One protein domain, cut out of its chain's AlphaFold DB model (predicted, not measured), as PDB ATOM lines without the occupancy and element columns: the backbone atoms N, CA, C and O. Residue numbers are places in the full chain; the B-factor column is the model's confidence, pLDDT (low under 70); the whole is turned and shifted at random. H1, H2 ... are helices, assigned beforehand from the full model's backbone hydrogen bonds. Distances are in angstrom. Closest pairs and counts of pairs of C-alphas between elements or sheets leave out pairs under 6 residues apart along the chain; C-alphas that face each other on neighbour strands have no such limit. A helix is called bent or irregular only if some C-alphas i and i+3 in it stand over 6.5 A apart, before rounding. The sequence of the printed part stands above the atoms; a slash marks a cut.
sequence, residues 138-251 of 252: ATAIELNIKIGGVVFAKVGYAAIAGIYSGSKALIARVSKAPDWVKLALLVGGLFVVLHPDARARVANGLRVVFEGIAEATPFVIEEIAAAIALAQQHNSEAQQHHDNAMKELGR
ATOM      1  N   ALA A 138     -11.913  78.639 -50.398       72.25
ATOM      2  CA  ALA A 138     -11.659  80.051 -50.664       72.25
ATOM      3  C   ALA A 138     -12.432  80.955 -49.682       72.25
ATOM      4  O   ALA A 138     -11.857  81.876 -49.101       72.25
ATOM      5  N   THR A 139     -13.692  80.615 -49.395       72.12
ATOM      6  CA  THR A 139     -14.535  81.337 -48.428       72.12
ATOM      7  C   THR A 139     -13.981  81.248 -47.004       72.12
ATOM      8  O   THR A 139     -13.984  82.236 -46.271       72.12
ATOM      9  N   ALA A 140     -13.456  80.089 -46.589       69.19
ATOM     10  CA  ALA A 140     -12.857  79.928 -45.264       69.19
ATOM     11  C   ALA A 140     -11.638  80.847 -45.060       69.19
ATOM     12  O   ALA A 140     -11.481  81.440 -43.989       69.19
ATOM     13  N   ILE A 141     -10.799  81.003 -46.090       67.12
ATOM     14  CA  ILE A 141      -9.652  81.922 -46.066       67.12
ATOM     15  C   ILE A 141     -10.141  83.368 -45.928       67.12
ATOM     16  O   ILE A 141      -9.657  84.106 -45.068       67.12
ATOM     17  N   GLU A 142     -11.148  83.757 -46.707       67.62
ATOM     18  CA  GLU A 142     -11.736  85.096 -46.651       67.62
ATOM     19  C   GLU A 142     -12.330  85.417 -45.269       67.62
ATOM     20  O   GLU A 142     -12.071  86.486 -44.708       67.62
ATOM     21  N   LEU A 143     -13.101  84.489 -44.693       64.00
ATOM     22  CA  LEU A 143     -13.683  84.647 -43.359       64.00
ATOM     23  C   LEU A 143     -12.600  84.806 -42.294       64.00
ATOM     24  O   LEU A 143     -12.738  85.659 -41.418       64.00
ATOM     25  N   ASN A 144     -11.508  84.045 -42.385       65.62
ATOM     26  CA  ASN A 144     -10.396  84.162 -41.449       65.62
ATOM     27  C   ASN A 144      -9.733  85.550 -41.535       65.62
ATOM     28  O   ASN A 144      -9.527  86.200 -40.509       65.62
ATOM     29  N   ILE A 145      -9.512  86.070 -42.749       68.75
ATOM     30  CA  ILE A 145      -8.974  87.425 -42.957       68.75
ATOM     31  C   ILE A 145      -9.938  88.491 -42.412       68.75
ATOM     32  O   ILE A 145      -9.512  89.402 -41.700       68.75
ATOM     33  N   LYS A 146     -11.244  88.375 -42.681       67.50
ATOM     34  CA  LYS A 146     -12.263  89.314 -42.174       67.50
ATOM     35  C   LYS A 146     -12.351  89.304 -40.649       67.50
ATOM     36  O   LYS A 146     -12.377  90.368 -40.032       67.50
ATOM     37  N   ILE A 147     -12.379  88.122 -40.033       57.12
ATOM     38  CA  ILE A 147     -12.426  87.969 -38.573       57.12
ATOM     39  C   ILE A 147     -11.145  88.529 -37.952       57.12
ATOM     40  O   ILE A 147     -11.231  89.313 -37.006       57.12
ATOM     41  N   GLY A 148      -9.980  88.207 -38.521       58.81
ATOM     42  CA  GLY A 148      -8.701  88.795 -38.132       58.81
ATOM     43  C   GLY A 148      -8.744  90.321 -38.191       58.81
ATOM     44  O   GLY A 148      -8.443  90.984 -37.198       58.81
ATOM     45  N   GLY A 149      -9.231  90.888 -39.297       67.62
ATOM     46  CA  GLY A 149      -9.413  92.331 -39.469       67.62
ATOM     47  C   GLY A 149     -10.324  92.965 -38.409       67.62
ATOM     48  O   GLY A 149      -9.976  93.998 -37.836       67.62
ATOM     49  N   VAL A 150     -11.455  92.334 -38.075       63.47
ATOM     50  CA  VAL A 150     -12.364  92.809 -37.011       63.47
ATOM     51  C   VAL A 150     -11.693  92.763 -35.637       63.47
ATOM     52  O   VAL A 150     -11.870  93.683 -34.835       63.47
ATOM     53  N   VAL A 151     -10.917  91.714 -35.348       59.59
ATOM     54  CA  VAL A 151     -10.161  91.601 -34.093       59.59
ATOM     55  C   VAL A 151      -9.114  92.711 -34.001       59.59
ATOM     56  O   VAL A 151      -9.086  93.422 -32.996       59.59
ATOM     57  N   PHE A 152      -8.323  92.933 -35.054       70.25
ATOM     58  CA  PHE A 152      -7.347  94.027 -35.098       70.25
ATOM     59  C   PHE A 152      -8.006  95.400 -34.942       70.25
ATOM     60  O   PHE A 152      -7.524  96.221 -34.163       70.25
ATOM     61  N   ALA A 153      -9.148  95.638 -35.593       68.56
ATOM     62  CA  ALA A 153      -9.898  96.883 -35.446       68.56
ATOM     63  C   ALA A 153     -10.384  97.100 -34.001       68.56
ATOM     64  O   ALA A 153     -10.280  98.207 -33.473       68.56
ATOM     65  N   LYS A 154     -10.864  96.045 -33.326       64.56
ATOM     66  CA  LYS A 154     -11.266  96.115 -31.911       64.56
ATOM     67  C   LYS A 154     -10.084  96.384 -30.988       64.56
ATOM     68  O   LYS A 154     -10.221  97.195 -30.077       64.56
ATOM     69  N   VAL A 155      -8.939  95.739 -31.216       71.25
ATOM     70  CA  VAL A 155      -7.711  95.990 -30.445       71.25
ATOM     71  C   VAL A 155      -7.234  97.427 -30.660       71.25
ATOM     72  O   VAL A 155      -6.946  98.117 -29.685       71.25
ATOM     73  N   GLY A 156      -7.233  97.917 -31.902       74.19
ATOM     74  CA  GLY A 156      -6.894  99.303 -32.226       74.19
ATOM     75  C   GLY A 156      -7.832 100.305 -31.552       74.19
ATOM     76  O   GLY A 156      -7.378 101.239 -30.891       74.19
ATOM     77  N   TYR A 157      -9.144 100.074 -31.627       77.06
ATOM     78  CA  TYR A 157     -10.130 100.897 -30.928       77.06
ATOM     79  C   TYR A 157      -9.932 100.862 -29.407       77.06
ATOM     80  O   TYR A 157      -9.943 101.910 -28.767       77.06
ATOM     81  N   ALA A 158      -9.710  99.684 -28.820       70.88
ATOM     82  CA  ALA A 158      -9.459  99.535 -27.390       70.88
ATOM     83  C   ALA A 158      -8.165 100.240 -26.956       70.88
ATOM     84  O   ALA A 158      -8.141 100.849 -25.890       70.88
ATOM     85  N   ALA A 159      -7.119 100.223 -27.785       76.12
ATOM     86  CA  ALA A 159      -5.890 100.967 -27.537       76.12
ATOM     87  C   ALA A 159      -6.144 102.483 -27.545       76.12
ATOM     88  O   ALA A 159      -5.757 103.172 -26.604       76.12
ATOM     89  N   ILE A 160      -6.870 103.003 -28.542       76.50
ATOM     90  CA  ILE A 160      -7.233 104.430 -28.627       76.50
ATOM     91  C   ILE A 160      -8.127 104.841 -27.449       76.50
ATOM     92  O   ILE A 160      -7.872 105.850 -26.789       76.50
ATOM     93  N   ALA A 161      -9.149 104.045 -27.134       75.06
ATOM     94  CA  ALA A 161     -10.027 104.273 -25.991       75.06
ATOM     95  C   ALA A 161      -9.269 104.168 -24.654       75.06
ATOM     96  O   ALA A 161      -9.544 104.927 -23.720       75.06
ATOM     97  N   GLY A 162      -8.286 103.271 -24.560       75.06
ATOM     98  CA  GLY A 162      -7.382 103.122 -23.422       75.06
ATOM     99  C   GLY A 162      -6.490 104.346 -23.232       75.06
ATOM    100  O   GLY A 162      -6.382 104.852 -22.119       75.06
ATOM    101  N   ILE A 163      -5.936 104.889 -24.317       81.62
ATOM    102  CA  ILE A 163      -5.186 106.151 -24.290       81.62
ATOM    103  C   ILE A 163      -6.105 107.285 -23.836       81.62
ATOM    104  O   ILE A 163      -5.775 107.986 -22.886       81.62
ATOM    105  N   TYR A 164      -7.289 107.429 -24.433       82.19
ATOM    106  CA  TYR A 164      -8.232 108.494 -24.086       82.19
ATOM    107  C   TYR A 164      -8.683 108.436 -22.614       82.19
ATOM    108  O   TYR A 164      -8.643 109.439 -21.895       82.19
ATOM    109  N   SER A 165      -9.089 107.257 -22.139       77.62
ATOM    110  CA  SER A 165      -9.503 107.050 -20.746       77.62
ATOM    111  C   SER A 165      -8.332 107.186 -19.770       77.62
ATOM    112  O   SER A 165      -8.496 107.798 -18.713       77.62
ATOM    113  N   GLY A 166      -7.144 106.711 -20.149       77.25
ATOM    114  CA  GLY A 166      -5.896 106.897 -19.420       77.25
ATOM    115  C   GLY A 166      -5.542 108.373 -19.265       77.25
ATOM    116  O   GLY A 166      -5.325 108.826 -18.143       77.25
ATOM    117  N   SER A 167      -5.590 109.152 -20.349       78.19
ATOM    118  CA  SER A 167      -5.383 110.604 -20.328       78.19
ATOM    119  C   SER A 167      -6.406 111.303 -19.437       78.19
ATOM    120  O   SER A 167      -6.029 112.122 -18.599       78.19
ATOM    121  N   LYS A 168      -7.693 110.947 -19.542       80.12
ATOM    122  CA  LYS A 168      -8.748 111.514 -18.688       80.12
ATOM    123  C   LYS A 168      -8.524 111.186 -17.208       80.12
ATOM    124  O   LYS A 168      -8.697 112.058 -16.359       80.12
ATOM    125  N   ALA A 169      -8.106 109.961 -16.889       78.06
ATOM    126  CA  ALA A 169      -7.790 109.540 -15.526       78.06
ATOM    127  C   ALA A 169      -6.539 110.242 -14.973       78.06
ATOM    128  O   ALA A 169      -6.514 110.606 -13.796       78.06
ATOM    129  N   LEU A 170      -5.530 110.476 -15.814       79.56
ATOM    130  CA  LEU A 170      -4.328 111.240 -15.475       79.56
ATOM    131  C   LEU A 170      -4.677 112.698 -15.167       79.56
ATOM    132  O   LEU A 170      -4.316 113.195 -14.103       79.56
ATOM    133  N   ILE A 171      -5.463 113.345 -16.030       79.56
ATOM    134  CA  ILE A 171      -5.948 114.717 -15.827       79.56
ATOM    135  C   ILE A 171      -6.776 114.810 -14.541       79.56
ATOM    136  O   ILE A 171      -6.546 115.704 -13.731       79.56
ATOM    137  N   ALA A 172      -7.687 113.862 -14.301       77.94
ATOM    138  CA  ALA A 172      -8.511 113.838 -13.092       77.94
ATOM    139  C   ALA A 172      -7.699 113.573 -11.808       77.94
ATOM    140  O   ALA A 172      -8.044 114.076 -10.736       77.94
ATOM    141  N   ARG A 173      -6.615 112.788 -11.883       77.69
ATOM    142  CA  ARG A 173      -5.683 112.593 -10.758       77.69
ATOM    143  C   ARG A 173      -4.855 113.841 -10.490       77.69
ATOM    144  O   ARG A 173      -4.715 114.224  -9.335       77.69
ATOM    145  N   VAL A 174      -4.363 114.498 -11.537       79.50
ATOM    146  CA  VAL A 174      -3.618 115.759 -11.427       79.50
ATOM    147  C   VAL A 174      -4.516 116.877 -10.889       79.50
ATOM    148  O   VAL A 174      -4.092 117.650 -10.033       79.50
ATOM    149  N   SER A 175      -5.787 116.935 -11.295       74.38
ATOM    150  CA  SER A 175      -6.733 117.943 -10.799       74.38
ATOM    151  C   SER A 175      -7.102 117.744  -9.324       74.38
ATOM    152  O   SER A 175      -7.374 118.721  -8.627       74.38
ATOM    153  N   LYS A 176      -7.088 116.496  -8.836       82.88
ATOM    154  CA  LYS A 176      -7.301 116.141  -7.421       82.88
ATOM    155  C   LYS A 176      -6.023 116.162  -6.577       82.88
ATOM    156  O   LYS A 176      -6.103 115.948  -5.370       82.88
ATOM    157  N   ALA A 177      -4.861 116.393  -7.183       79.44
ATOM    158  CA  ALA A 177      -3.611 116.469  -6.446       79.44
ATOM    159  C   ALA A 177      -3.572 117.732  -5.559       79.44
ATOM    160  O   ALA A 177      -4.189 118.745  -5.912       79.44
ATOM    161  N   PRO A 178      -2.844 117.691  -4.428       81.62
ATOM    162  CA  PRO A 178      -2.606 118.862  -3.588       81.62
ATOM    163  C   PRO A 178      -2.030 120.036  -4.391       81.62
ATOM    164  O   PRO A 178      -1.279 119.828  -5.346       81.62
ATOM    165  N   ASP A 179      -2.323 121.272  -3.981       84.31
ATOM    166  CA  ASP A 179      -1.963 122.467  -4.760       84.31
ATOM    167  C   ASP A 179      -0.453 122.624  -4.991       84.31
ATOM    168  O   ASP A 179      -0.044 123.131  -6.035       84.31
ATOM    169  N   TRP A 180       0.392 122.084  -4.104       78.31
ATOM    170  CA  TRP A 180       1.845 122.053  -4.301       78.31
ATOM    171  C   TRP A 180       2.279 121.179  -5.491       78.31
ATOM    172  O   TRP A 180       3.246 121.518  -6.167       78.31
ATOM    173  N   VAL A 181       1.555 120.094  -5.802       81.19
ATOM    174  CA  VAL A 181       1.838 119.223  -6.962       81.19
ATOM    175  C   VAL A 181       1.457 119.926  -8.258       81.19
ATOM    176  O   VAL A 181       2.188 119.851  -9.242       81.19
ATOM    177  N   LYS A 182       0.328 120.642  -8.262       81.62
ATOM    178  CA  LYS A 182      -0.095 121.455  -9.411       81.62
ATOM    179  C   LYS A 182       0.894 122.582  -9.662       81.62
ATOM    180  O   LYS A 182       1.286 122.791 -10.804       81.62
ATOM    181  N   LEU A 183       1.339 123.258  -8.600       80.75
ATOM    182  CA  LEU A 183       2.357 124.299  -8.686       80.75
ATOM    183  C   LEU A 183       3.685 123.726  -9.200       80.75
ATOM    184  O   LEU A 183       4.278 124.306 -10.099       80.75
ATOM    185  N   ALA A 184       4.111 122.556  -8.713       81.44
ATOM    186  CA  ALA A 184       5.311 121.869  -9.193       81.44
ATOM    187  C   ALA A 184       5.205 121.442 -10.670       81.44
ATOM    188  O   ALA A 184       6.172 121.585 -11.410       81.44
ATOM    189  N   LEU A 185       4.037 120.974 -11.127       80.88
ATOM    190  CA  LEU A 185       3.780 120.670 -12.541       80.88
ATOM    191  C   LEU A 185       3.771 121.927 -13.416       80.88
ATOM    192  O   LEU A 185       4.287 121.894 -14.529       80.88
ATOM    193  N   LEU A 186       3.211 123.033 -12.923       80.12
ATOM    194  CA  LEU A 186       3.140 124.304 -13.646       80.12
ATOM    195  C   LEU A 186       4.530 124.946 -13.744       80.12
ATOM    196  O   LEU A 186       4.953 125.325 -14.831       80.12
ATOM    197  N   VAL A 187       5.282 124.976 -12.641       80.38
ATOM    198  CA  VAL A 187       6.677 125.437 -12.598       80.38
ATOM    199  C   VAL A 187       7.583 124.514 -13.412       80.38
ATOM    200  O   VAL A 187       8.417 125.001 -14.165       80.38
ATOM    201  N   GLY A 188       7.393 123.196 -13.333       78.62
ATOM    202  CA  GLY A 188       8.123 122.218 -14.139       78.62
ATOM    203  C   GLY A 188       7.834 122.360 -15.634       78.62
ATOM    204  O   GLY A 188       8.760 122.372 -16.438       78.62
ATOM    205  N   GLY A 189       6.569 122.553 -16.017       77.31
ATOM    206  CA  GLY A 189       6.175 122.847 -17.396       77.31
ATOM    207  C   GLY A 189       6.753 124.173 -17.889       77.31
ATOM    208  O   GLY A 189       7.304 124.238 -18.985       77.31
ATOM    209  N   LEU A 190       6.715 125.214 -17.054       78.06
ATOM    210  CA  LEU A 190       7.324 126.509 -17.348       78.06
ATOM    211  C   LEU A 190       8.851 126.400 -17.474       78.06
ATOM    212  O   LEU A 190       9.427 127.038 -18.344       78.06
ATOM    213  N   PHE A 191       9.505 125.557 -16.672       78.25
ATOM    214  CA  PHE A 191      10.939 125.275 -16.758       78.25
ATOM    215  C   PHE A 191      11.291 124.512 -18.039       78.25
ATOM    216  O   PHE A 191      12.258 124.858 -18.709       78.25
ATOM    217  N   VAL A 192      10.472 123.534 -18.438       79.94
ATOM    218  CA  VAL A 192      10.606 122.860 -19.738       79.94
ATOM    219  C   VAL A 192      10.465 123.861 -20.880       79.94
ATOM    220  O   VAL A 192      11.208 123.778 -21.849       79.94
ATOM    221  N   VAL A 193       9.566 124.842 -20.764       79.38
ATOM    222  CA  VAL A 193       9.425 125.914 -21.754       79.38
ATOM    223  C   VAL A 193      10.570 126.926 -21.651       79.38
ATOM    224  O   VAL A 193      11.033 127.388 -22.674       79.38
ATOM    225  N   LEU A 194      11.095 127.305 -20.499       79.31
ATOM    226  CA  LEU A 194      12.127 128.351 -20.436       79.31
ATOM    227  C   LEU A 194      13.545 127.817 -20.680       79.31
ATOM    228  O   LEU A 194      14.398 128.568 -21.148       79.31
ATOM    229  N   HIS A 195      13.799 126.534 -20.414       77.25
ATOM    230  CA  HIS A 195      15.132 125.949 -20.511       77.25
ATOM    231  C   HIS A 195      15.344 125.221 -21.856       77.25
ATOM    232  O   HIS A 195      14.662 124.226 -22.131       77.25
ATOM    233  N   PRO A 196      16.307 125.649 -22.697       77.69
ATOM    234  CA  PRO A 196      16.516 125.091 -24.037       77.69
ATOM    235  C   PRO A 196      16.859 123.593 -24.014       77.69
ATOM    236  O   PRO A 196      16.303 122.826 -24.802       77.69
ATOM    237  N   ASP A 197      17.664 123.142 -23.046       78.94
ATOM    238  CA  ASP A 197      18.012 121.717 -22.912       78.94
ATOM    239  C   ASP A 197      16.823 120.833 -22.509       78.94
ATOM    240  O   ASP A 197      16.748 119.663 -22.888       78.94
ATOM    241  N   ALA A 198      15.863 121.380 -21.756       76.31
ATOM    242  CA  ALA A 198      14.674 120.642 -21.346       76.31
ATOM    243  C   ALA A 198      13.698 120.478 -22.523       76.31
ATOM    244  O   ALA A 198      13.182 119.377 -22.734       76.31
ATOM    245  N   ARG A 199      13.524 121.520 -23.353       76.00
ATOM    246  CA  ARG A 199      12.793 121.415 -24.629       76.00
ATOM    247  C   ARG A 199      13.410 120.363 -25.545       76.00
ATOM    248  O   ARG A 199      12.679 119.551 -26.102       76.00
ATOM    249  N   ALA A 200      14.738 120.355 -25.675       79.06
ATOM    250  CA  ALA A 200      15.447 119.412 -26.536       79.06
ATOM    251  C   ALA A 200      15.250 117.954 -26.086       79.06
ATOM    252  O   ALA A 200      15.011 117.083 -26.917       79.06
ATOM    253  N   ARG A 201      15.267 117.681 -24.773       78.25
ATOM    254  CA  ARG A 201      15.005 116.332 -24.235       78.25
ATOM    255  C   ARG A 201      13.575 115.860 -24.487       78.25
ATOM    256  O   ARG A 201      13.381 114.705 -24.854       78.25
ATOM    257  N   VAL A 202      12.586 116.741 -24.331       79.31
ATOM    258  CA  VAL A 202      11.178 116.414 -24.612       79.31
ATOM    259  C   VAL A 202      10.947 116.222 -26.110       79.31
ATOM    260  O   VAL A 202      10.315 115.245 -26.502       79.31
ATOM    261  N   ALA A 203      11.501 117.100 -26.949       78.44
ATOM    262  CA  ALA A 203      11.428 116.980 -28.401       78.44
ATOM    263  C   ALA A 203      12.094 115.689 -28.896       78.44
ATOM    264  O   ALA A 203      11.504 114.993 -29.714       78.44
ATOM    265  N   ASN A 204      13.259 115.318 -28.354       81.56
ATOM    266  CA  ASN A 204      13.921 114.052 -28.674       81.56
ATOM    267  C   ASN A 204      13.100 112.843 -28.218       81.56
ATOM    268  O   ASN A 204      12.961 111.894 -28.978       81.56
ATOM    269  N   GLY A 205      12.504 112.881 -27.021       77.81
ATOM    270  CA  GLY A 205      11.618 111.811 -26.555       77.81
ATOM    271  C   GLY A 205      10.395 111.626 -27.457       77.81
ATOM    272  O   GLY A 205      10.071 110.503 -27.833       77.81
ATOM    273  N   LEU A 206       9.753 112.727 -27.867       75.69
ATOM    274  CA  LEU A 206       8.645 112.696 -28.825       75.69
ATOM    275  C   LEU A 206       9.098 112.159 -30.185       75.69
ATOM    276  O   LEU A 206       8.408 111.347 -30.794       75.69
ATOM    277  N   ARG A 207      10.265 112.604 -30.651       76.75
ATOM    278  CA  ARG A 207      10.809 112.236 -31.952       76.75
ATOM    279  C   ARG A 207      11.158 110.749 -32.025       76.75
ATOM    280  O   ARG A 207      10.784 110.129 -33.003       76.75
ATOM    281  N   VAL A 208      11.739 110.164 -30.976       79.19
ATOM    282  CA  VAL A 208      12.009 108.714 -30.896       79.19
ATOM    283  C   VAL A 208      10.715 107.896 -30.969       79.19
ATOM    284  O   VAL A 208      10.664 106.875 -31.649       79.19
ATOM    285  N   VAL A 209       9.645 108.357 -30.314       74.94
ATOM    286  CA  VAL A 209       8.331 107.695 -30.387       74.94
ATOM    287  C   VAL A 209       7.732 107.813 -31.792       74.94
ATOM    288  O   VAL A 209       7.226 106.828 -32.324       74.94
ATOM    289  N   PHE A 210       7.808 108.992 -32.415       71.00
ATOM    290  CA  PHE A 210       7.302 109.207 -33.775       71.00
ATOM    291  C   PHE A 210       8.122 108.480 -34.845       71.00
ATOM    292  O   PHE A 210       7.534 107.952 -35.781       71.00
ATOM    293  N   GLU A 211       9.446 108.416 -34.708       75.75
ATOM    294  CA  GLU A 211      10.331 107.659 -35.598       75.75
ATOM    295  C   GLU A 211      10.058 106.159 -35.486       75.75
ATOM    296  O   GLU A 211       9.882 105.516 -36.514       75.75
ATOM    297  N   GLY A 212       9.885 105.619 -34.274       71.69
ATOM    298  CA  GLY A 212       9.515 104.210 -34.093       71.69
ATOM    299  C   GLY A 212       8.153 103.853 -34.701       71.69
ATOM    300  O   GLY A 212       7.982 102.771 -35.258       71.69
ATOM    301  N   ILE A 213       7.179 104.771 -34.655       71.12
ATOM    302  CA  ILE A 213       5.891 104.593 -35.345       71.12
ATOM    303  C   ILE A 213       6.081 104.689 -36.864       71.12
ATOM    304  O   ILE A 213       5.563 103.848 -37.597       71.12
ATOM    305  N   ALA A 214       6.827 105.684 -37.349       69.75
ATOM    306  CA  ALA A 214       7.062 105.900 -38.773       69.75
ATOM    307  C   ALA A 214       7.837 104.743 -39.424       69.75
ATOM    308  O   ALA A 214       7.546 104.395 -40.563       69.75
ATOM    309  N   GLU A 215       8.763 104.117 -38.700       74.69
ATOM    310  CA  GLU A 215       9.547 102.965 -39.154       74.69
ATOM    311  C   GLU A 215       8.704 101.680 -39.218       74.69
ATOM    312  O   GLU A 215       8.844 100.890 -40.149       74.69
ATOM    313  N   ALA A 216       7.752 101.503 -38.296       69.62
ATOM    314  CA  ALA A 216       6.829 100.365 -38.302       69.62
ATOM    315  C   ALA A 216       5.661 100.518 -39.299       69.62
ATOM    316  O   ALA A 216       5.064  99.530 -39.724       69.62
ATOM    317  N   THR A 217       5.326 101.751 -39.685       68.88
ATOM    318  CA  THR A 217       4.205 102.063 -40.588       68.88
ATOM    319  C   THR A 217       4.312 101.398 -41.973       68.88
ATOM    320  O   THR A 217       3.333 100.770 -42.379       68.88
ATOM    321  N   PRO A 218       5.436 101.477 -42.717       71.94
ATOM    322  CA  PRO A 218       5.528 100.873 -44.048       71.94
ATOM    323  C   PRO A 218       5.400  99.345 -44.011       71.94
ATOM    324  O   PRO A 218       4.692  98.792 -44.844       71.94
ATOM    325  N   PHE A 219       5.979  98.682 -43.005       69.44
ATOM    326  CA  PHE A 219       5.873  97.229 -42.833       69.44
ATOM    327  C   PHE A 219       4.422  96.779 -42.605       69.44
ATOM    328  O   PHE A 219       3.944  95.829 -43.219       69.44
ATOM    329  N   VAL A 220       3.680  97.508 -41.765       69.19
ATOM    330  CA  VAL A 220       2.264  97.212 -41.502       69.19
ATOM    331  C   VAL A 220       1.398  97.478 -42.738       69.19
ATOM    332  O   VAL A 220       0.493  96.699 -43.023       69.19
ATOM    333  N   ILE A 221       1.663  98.552 -43.489       66.69
ATOM    334  CA  ILE A 221       0.902  98.881 -44.704       66.69
ATOM    335  C   ILE A 221       1.141  97.842 -45.806       66.69
ATOM    336  O   ILE A 221       0.182  97.458 -46.473       66.69
ATOM    337  N   GLU A 222       2.378  97.381 -45.991       72.44
ATOM    338  CA  GLU A 222       2.724  96.382 -47.006       72.44
ATOM    339  C   GLU A 222       2.055  95.029 -46.724       72.44
ATOM    340  O   GLU A 222       1.392  94.481 -47.603       72.44
ATOM    341  N   GLU A 223       2.118  94.547 -45.480       72.19
ATOM    342  CA  GLU A 223       1.452  93.305 -45.068       72.19
ATOM    343  C   GLU A 223      -0.077  93.399 -45.178       72.19
ATOM    344  O   GLU A 223      -0.740  92.474 -45.653       72.19
ATOM    345  N   ILE A 224      -0.664  94.543 -44.808       68.38
ATOM    346  CA  ILE A 224      -2.103  94.773 -44.977       68.38
ATOM    347  C   ILE A 224      -2.474  94.805 -46.464       68.38
ATOM    348  O   ILE A 224      -3.479  94.208 -46.850       68.38
ATOM    349  N   ALA A 225      -1.684  95.467 -47.310       70.81
ATOM    350  CA  ALA A 225      -1.933  95.526 -48.748       70.81
ATOM    351  C   ALA A 225      -1.825  94.140 -49.400       70.81
ATOM    352  O   ALA A 225      -2.694  93.774 -50.193       70.81
ATOM    353  N   ALA A 226      -0.821  93.345 -49.022       74.75
ATOM    354  CA  ALA A 226      -0.660  91.968 -49.477       74.75
ATOM    355  C   ALA A 226      -1.834  91.080 -49.029       74.75
ATOM    356  O   ALA A 226      -2.396  90.344 -49.841       74.75
ATOM    357  N   ALA A 227      -2.271  91.203 -47.772       70.88
ATOM    358  CA  ALA A 227      -3.428  90.477 -47.256       70.88
ATOM    359  C   ALA A 227      -4.737  90.876 -47.961       70.88
ATOM    360  O   ALA A 227      -5.561  90.011 -48.262       70.88
ATOM    361  N   ILE A 228      -4.929  92.164 -48.267       70.00
ATOM    362  CA  ILE A 228      -6.093  92.658 -49.023       70.00
ATOM    363  C   ILE A 228      -6.071  92.127 -50.460       70.00
ATOM    364  O   ILE A 228      -7.102  91.660 -50.943       70.00
ATOM    365  N   ALA A 229      -4.918  92.167 -51.132       75.38
ATOM    366  CA  ALA A 229      -4.773  91.658 -52.493       75.38
ATOM    367  C   ALA A 229      -5.058  90.147 -52.564       75.38
ATOM    368  O   ALA A 229      -5.818  89.701 -53.424       75.38
ATOM    369  N   LEU A 230      -4.531  89.373 -51.608       78.44
ATOM    370  CA  LEU A 230      -4.794  87.938 -51.492       78.44
ATOM    371  C   LEU A 230      -6.283  87.651 -51.234       78.44
ATOM    372  O   LEU A 230      -6.866  86.764 -51.857       78.44
ATOM    373  N   ALA A 231      -6.927  88.430 -50.359       71.50
ATOM    374  CA  ALA A 231      -8.359  88.308 -50.096       71.50
ATOM    375  C   ALA A 231      -9.208  88.623 -51.337       71.50
ATOM    376  O   ALA A 231     -10.182  87.921 -51.612       71.50
ATOM    377  N   GLN A 232      -8.846  89.652 -52.108       76.06
ATOM    378  CA  GLN A 232      -9.543  89.990 -53.351       76.06
ATOM    379  C   GLN A 232      -9.402  88.893 -54.407       76.06
ATOM    380  O   GLN A 232     -10.397  88.541 -55.043       76.06
ATOM    381  N   GLN A 233      -8.203  88.324 -54.559       80.56
ATOM    382  CA  GLN A 233      -7.975  87.215 -55.478       80.56
ATOM    383  C   GLN A 233      -8.862  86.015 -55.120       80.56
ATOM    384  O   GLN A 233      -9.632  85.552 -55.962       80.56
ATOM    385  N   HIS A 234      -8.832  85.564 -53.864       76.62
ATOM    386  CA  HIS A 234      -9.639  84.420 -53.439       76.62
ATOM    387  C   HIS A 234     -11.145  84.674 -53.509       76.62
ATOM    388  O   HIS A 234     -11.890  83.751 -53.819       76.62
ATOM    389  N   ASN A 235     -11.605  85.909 -53.293       76.19
ATOM    390  CA  ASN A 235     -13.013  86.256 -53.487       76.19
ATOM    391  C   ASN A 235     -13.430  86.108 -54.963       76.19
ATOM    392  O   ASN A 235     -14.483  85.546 -55.252       76.19
ATOM    393  N   SER A 236     -12.588  86.542 -55.906       79.00
ATOM    394  CA  SER A 236     -12.879  86.371 -57.338       79.00
ATOM    395  C   SER A 236     -12.900  84.896 -57.764       79.00
ATOM    396  O   SER A 236     -13.799  84.476 -58.493       79.00
ATOM    397  N   GLU A 237     -11.972  84.086 -57.245       79.75
ATOM    398  CA  GLU A 237     -11.933  82.635 -57.472       79.75
ATOM    399  C   GLU A 237     -13.156  81.939 -56.849       79.75
ATOM    400  O   GLU A 237     -13.773  81.074 -57.478       79.75
ATOM    401  N   ALA A 238     -13.550  82.339 -55.634       75.62
ATOM    402  CA  ALA A 238     -14.742  81.832 -54.961       75.62
ATOM    403  C   ALA A 238     -16.006  82.155 -55.765       75.62
ATOM    404  O   ALA A 238     -16.798  81.255 -56.035       75.62
ATOM    405  N   GLN A 239     -16.171  83.403 -56.203       77.88
ATOM    406  CA  GLN A 239     -17.307  83.822 -57.025       77.88
ATOM    407  C   GLN A 239     -17.374  83.035 -58.331       77.88
ATOM    408  O   GLN A 239     -18.430  82.518 -58.671       77.88
ATOM    409  N   GLN A 240     -16.244  82.827 -59.009       83.88
ATOM    410  CA  GLN A 240     -16.214  82.023 -60.227       83.88
ATOM    411  C   GLN A 240     -16.633  80.564 -59.976       83.88
ATOM    412  O   GLN A 240     -17.390  79.984 -60.758       83.88
ATOM    413  N   HIS A 241     -16.149  79.944 -58.896       79.81
ATOM    414  CA  HIS A 241     -16.546  78.583 -58.533       79.81
ATOM    415  C   HIS A 241     -18.015  78.490 -58.112       79.81
ATOM    416  O   HIS A 241     -18.678  77.513 -58.464       79.81
ATOM    417  N   HIS A 242     -18.526  79.504 -57.414       78.69
ATOM    418  CA  HIS A 242     -19.936  79.617 -57.073       78.69
ATOM    419  C   HIS A 242     -20.794  79.743 -58.331       78.69
ATOM    420  O   HIS A 242     -21.715  78.957 -58.506       78.69
ATOM    421  N   ASP A 243     -20.454  80.650 -59.246       80.81
ATOM    422  CA  ASP A 243     -21.198  80.873 -60.486       80.81
ATOM    423  C   ASP A 243     -21.211  79.628 -61.372       80.81
ATOM    424  O   ASP A 243     -22.248  79.278 -61.933       80.81
ATOM    425  N   ASN A 244     -20.087  78.913 -61.468       81.44
ATOM    426  CA  ASN A 244     -20.026  77.648 -62.198       81.44
ATOM    427  C   ASN A 244     -20.919  76.581 -61.551       81.44
ATOM    428  O   ASN A 244     -21.689  75.931 -62.259       81.44
ATOM    429  N   ALA A 245     -20.866  76.439 -60.223       75.81
ATOM    430  CA  ALA A 245     -21.738  75.516 -59.501       75.81
ATOM    431  C   ALA A 245     -23.213  75.897 -59.696       75.81
ATOM    432  O   ALA A 245     -24.019  75.064 -60.092       75.81
ATOM    433  N   MET A 246     -23.571  77.170 -59.523       79.25
ATOM    434  CA  MET A 246     -24.938  77.660 -59.706       79.25
ATOM    435  C   MET A 246     -25.424  77.522 -61.147       79.25
ATOM    436  O   MET A 246     -26.599  77.241 -61.364       79.25
ATOM    437  N   LYS A 247     -24.543  77.663 -62.140       80.81
ATOM    438  CA  LYS A 247     -24.874  77.430 -63.547       80.81
ATOM    439  C   LYS A 247     -25.168  75.961 -63.835       80.81
ATOM    440  O   LYS A 247     -26.017  75.695 -64.677       80.81
ATOM    441  N   GLU A 248     -24.485  75.026 -63.178       73.75
ATOM    442  CA  GLU A 248     -24.821  73.600 -63.263       73.75
ATOM    443  C   GLU A 248     -26.125  73.287 -62.528       73.75
ATOM    444  O   GLU A 248     -26.986  72.610 -63.083       73.75
ATOM    445  N   LEU A 249     -26.320  73.843 -61.330       73.69
ATOM    446  CA  LEU A 249     -27.534  73.630 -60.539       73.69
ATOM    447  C   LEU A 249     -28.782  74.273 -61.169       73.69
ATOM    448  O   LEU A 249     -29.877  73.739 -61.029       73.69
ATOM    449  N   GLY A 250     -28.616  75.408 -61.852       62.16
ATOM    450  CA  GLY A 250     -29.680  76.185 -62.489       62.16
ATOM    451  C   GLY A 250     -29.870  75.911 -63.981       62.16
ATOM    452  O   GLY A 250     -30.637  76.621 -64.624       62.16
ATOM    453  N   ARG A 251     -29.180  74.921 -64.568       57.47
ATOM    454  CA  ARG A 251     -29.299  74.589 -66.001       57.47
ATOM    455  C   ARG A 251     -30.603  73.865 -66.379       57.47
ATOM    456  O   ARG A 251     -30.674  73.329 -67.484       57.47
TER     457      ARG A 251
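Overview. This is residues 138 to 251 of the 252 residues of the protein "PIN domain-containing protein" of Nitrosomonas ureae (UniProt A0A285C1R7). Three helices make a long, narrow, open frame: H1 forms one long side, short H2 crosses one end, and long, bent H3 comes back along the other side until H3b meets the first residues of H1. The middle between the long sides is empty, and residues 242 to 251 stick out past the meeting point. The printed part has 114 residues, with H1, H2 and H3 in that order and no named strand; the class is all helix. It is extended, with a radius of gyration of the C-alphas of 25.4 A, a rod spanning 83 by 30 by 13 A.

Along the chain. H1, residues 138 to 175, begins at C-alpha 138 (-11.659, 80.051, -50.664) and is 55.2 A long. H2, residues 179 to 194, measures 21.9 A. H3, residues 196 to 249, was assigned as one helix by its hydrogen bonds but is bent: C-alphas 215 and 218 are 6.7 A apart. Its arm H3a, residues 196 to 215, is 27.7 A long; H3b, residues 218 to 249, is 45.9 A long and ends at C-alpha 249 (-27.534, 73.630, -60.539).

Arrangement. H1 and H2 touch only at the corner, and only just, with 3 pairs of C-alphas within 8 A; the closest are Val 174 and Lys 182, 7.0 A. H2 and H3a touch only at the corner, about perpendicular at 85 degrees; their closest C-alphas are Val 192 and Ala 198, 4.9 A. H3a and H3b stand at a shallow tilt of 25 degrees. Residues 227 to 238 of H3b touch residues 138 to 145 of H1; the closest C-alphas are Ala 138 and His 234, 5.6 A. These two run opposite ways at a steep tilt of 37 degrees, only just past shallow. H1 and H3a are apart. Every O i to N i+4 pair is within hydrogen-bond range in H1, H2, H3a and H3b.

Size, cuts and confidence. The farthest C-alphas, Trp 180 and Arg 251, are 83.8 A apart. The printed part has no cut, and both links are tight. Mean pLDDT of the printed part is 74.9; 23 residues are under 70, among them 140 to 151.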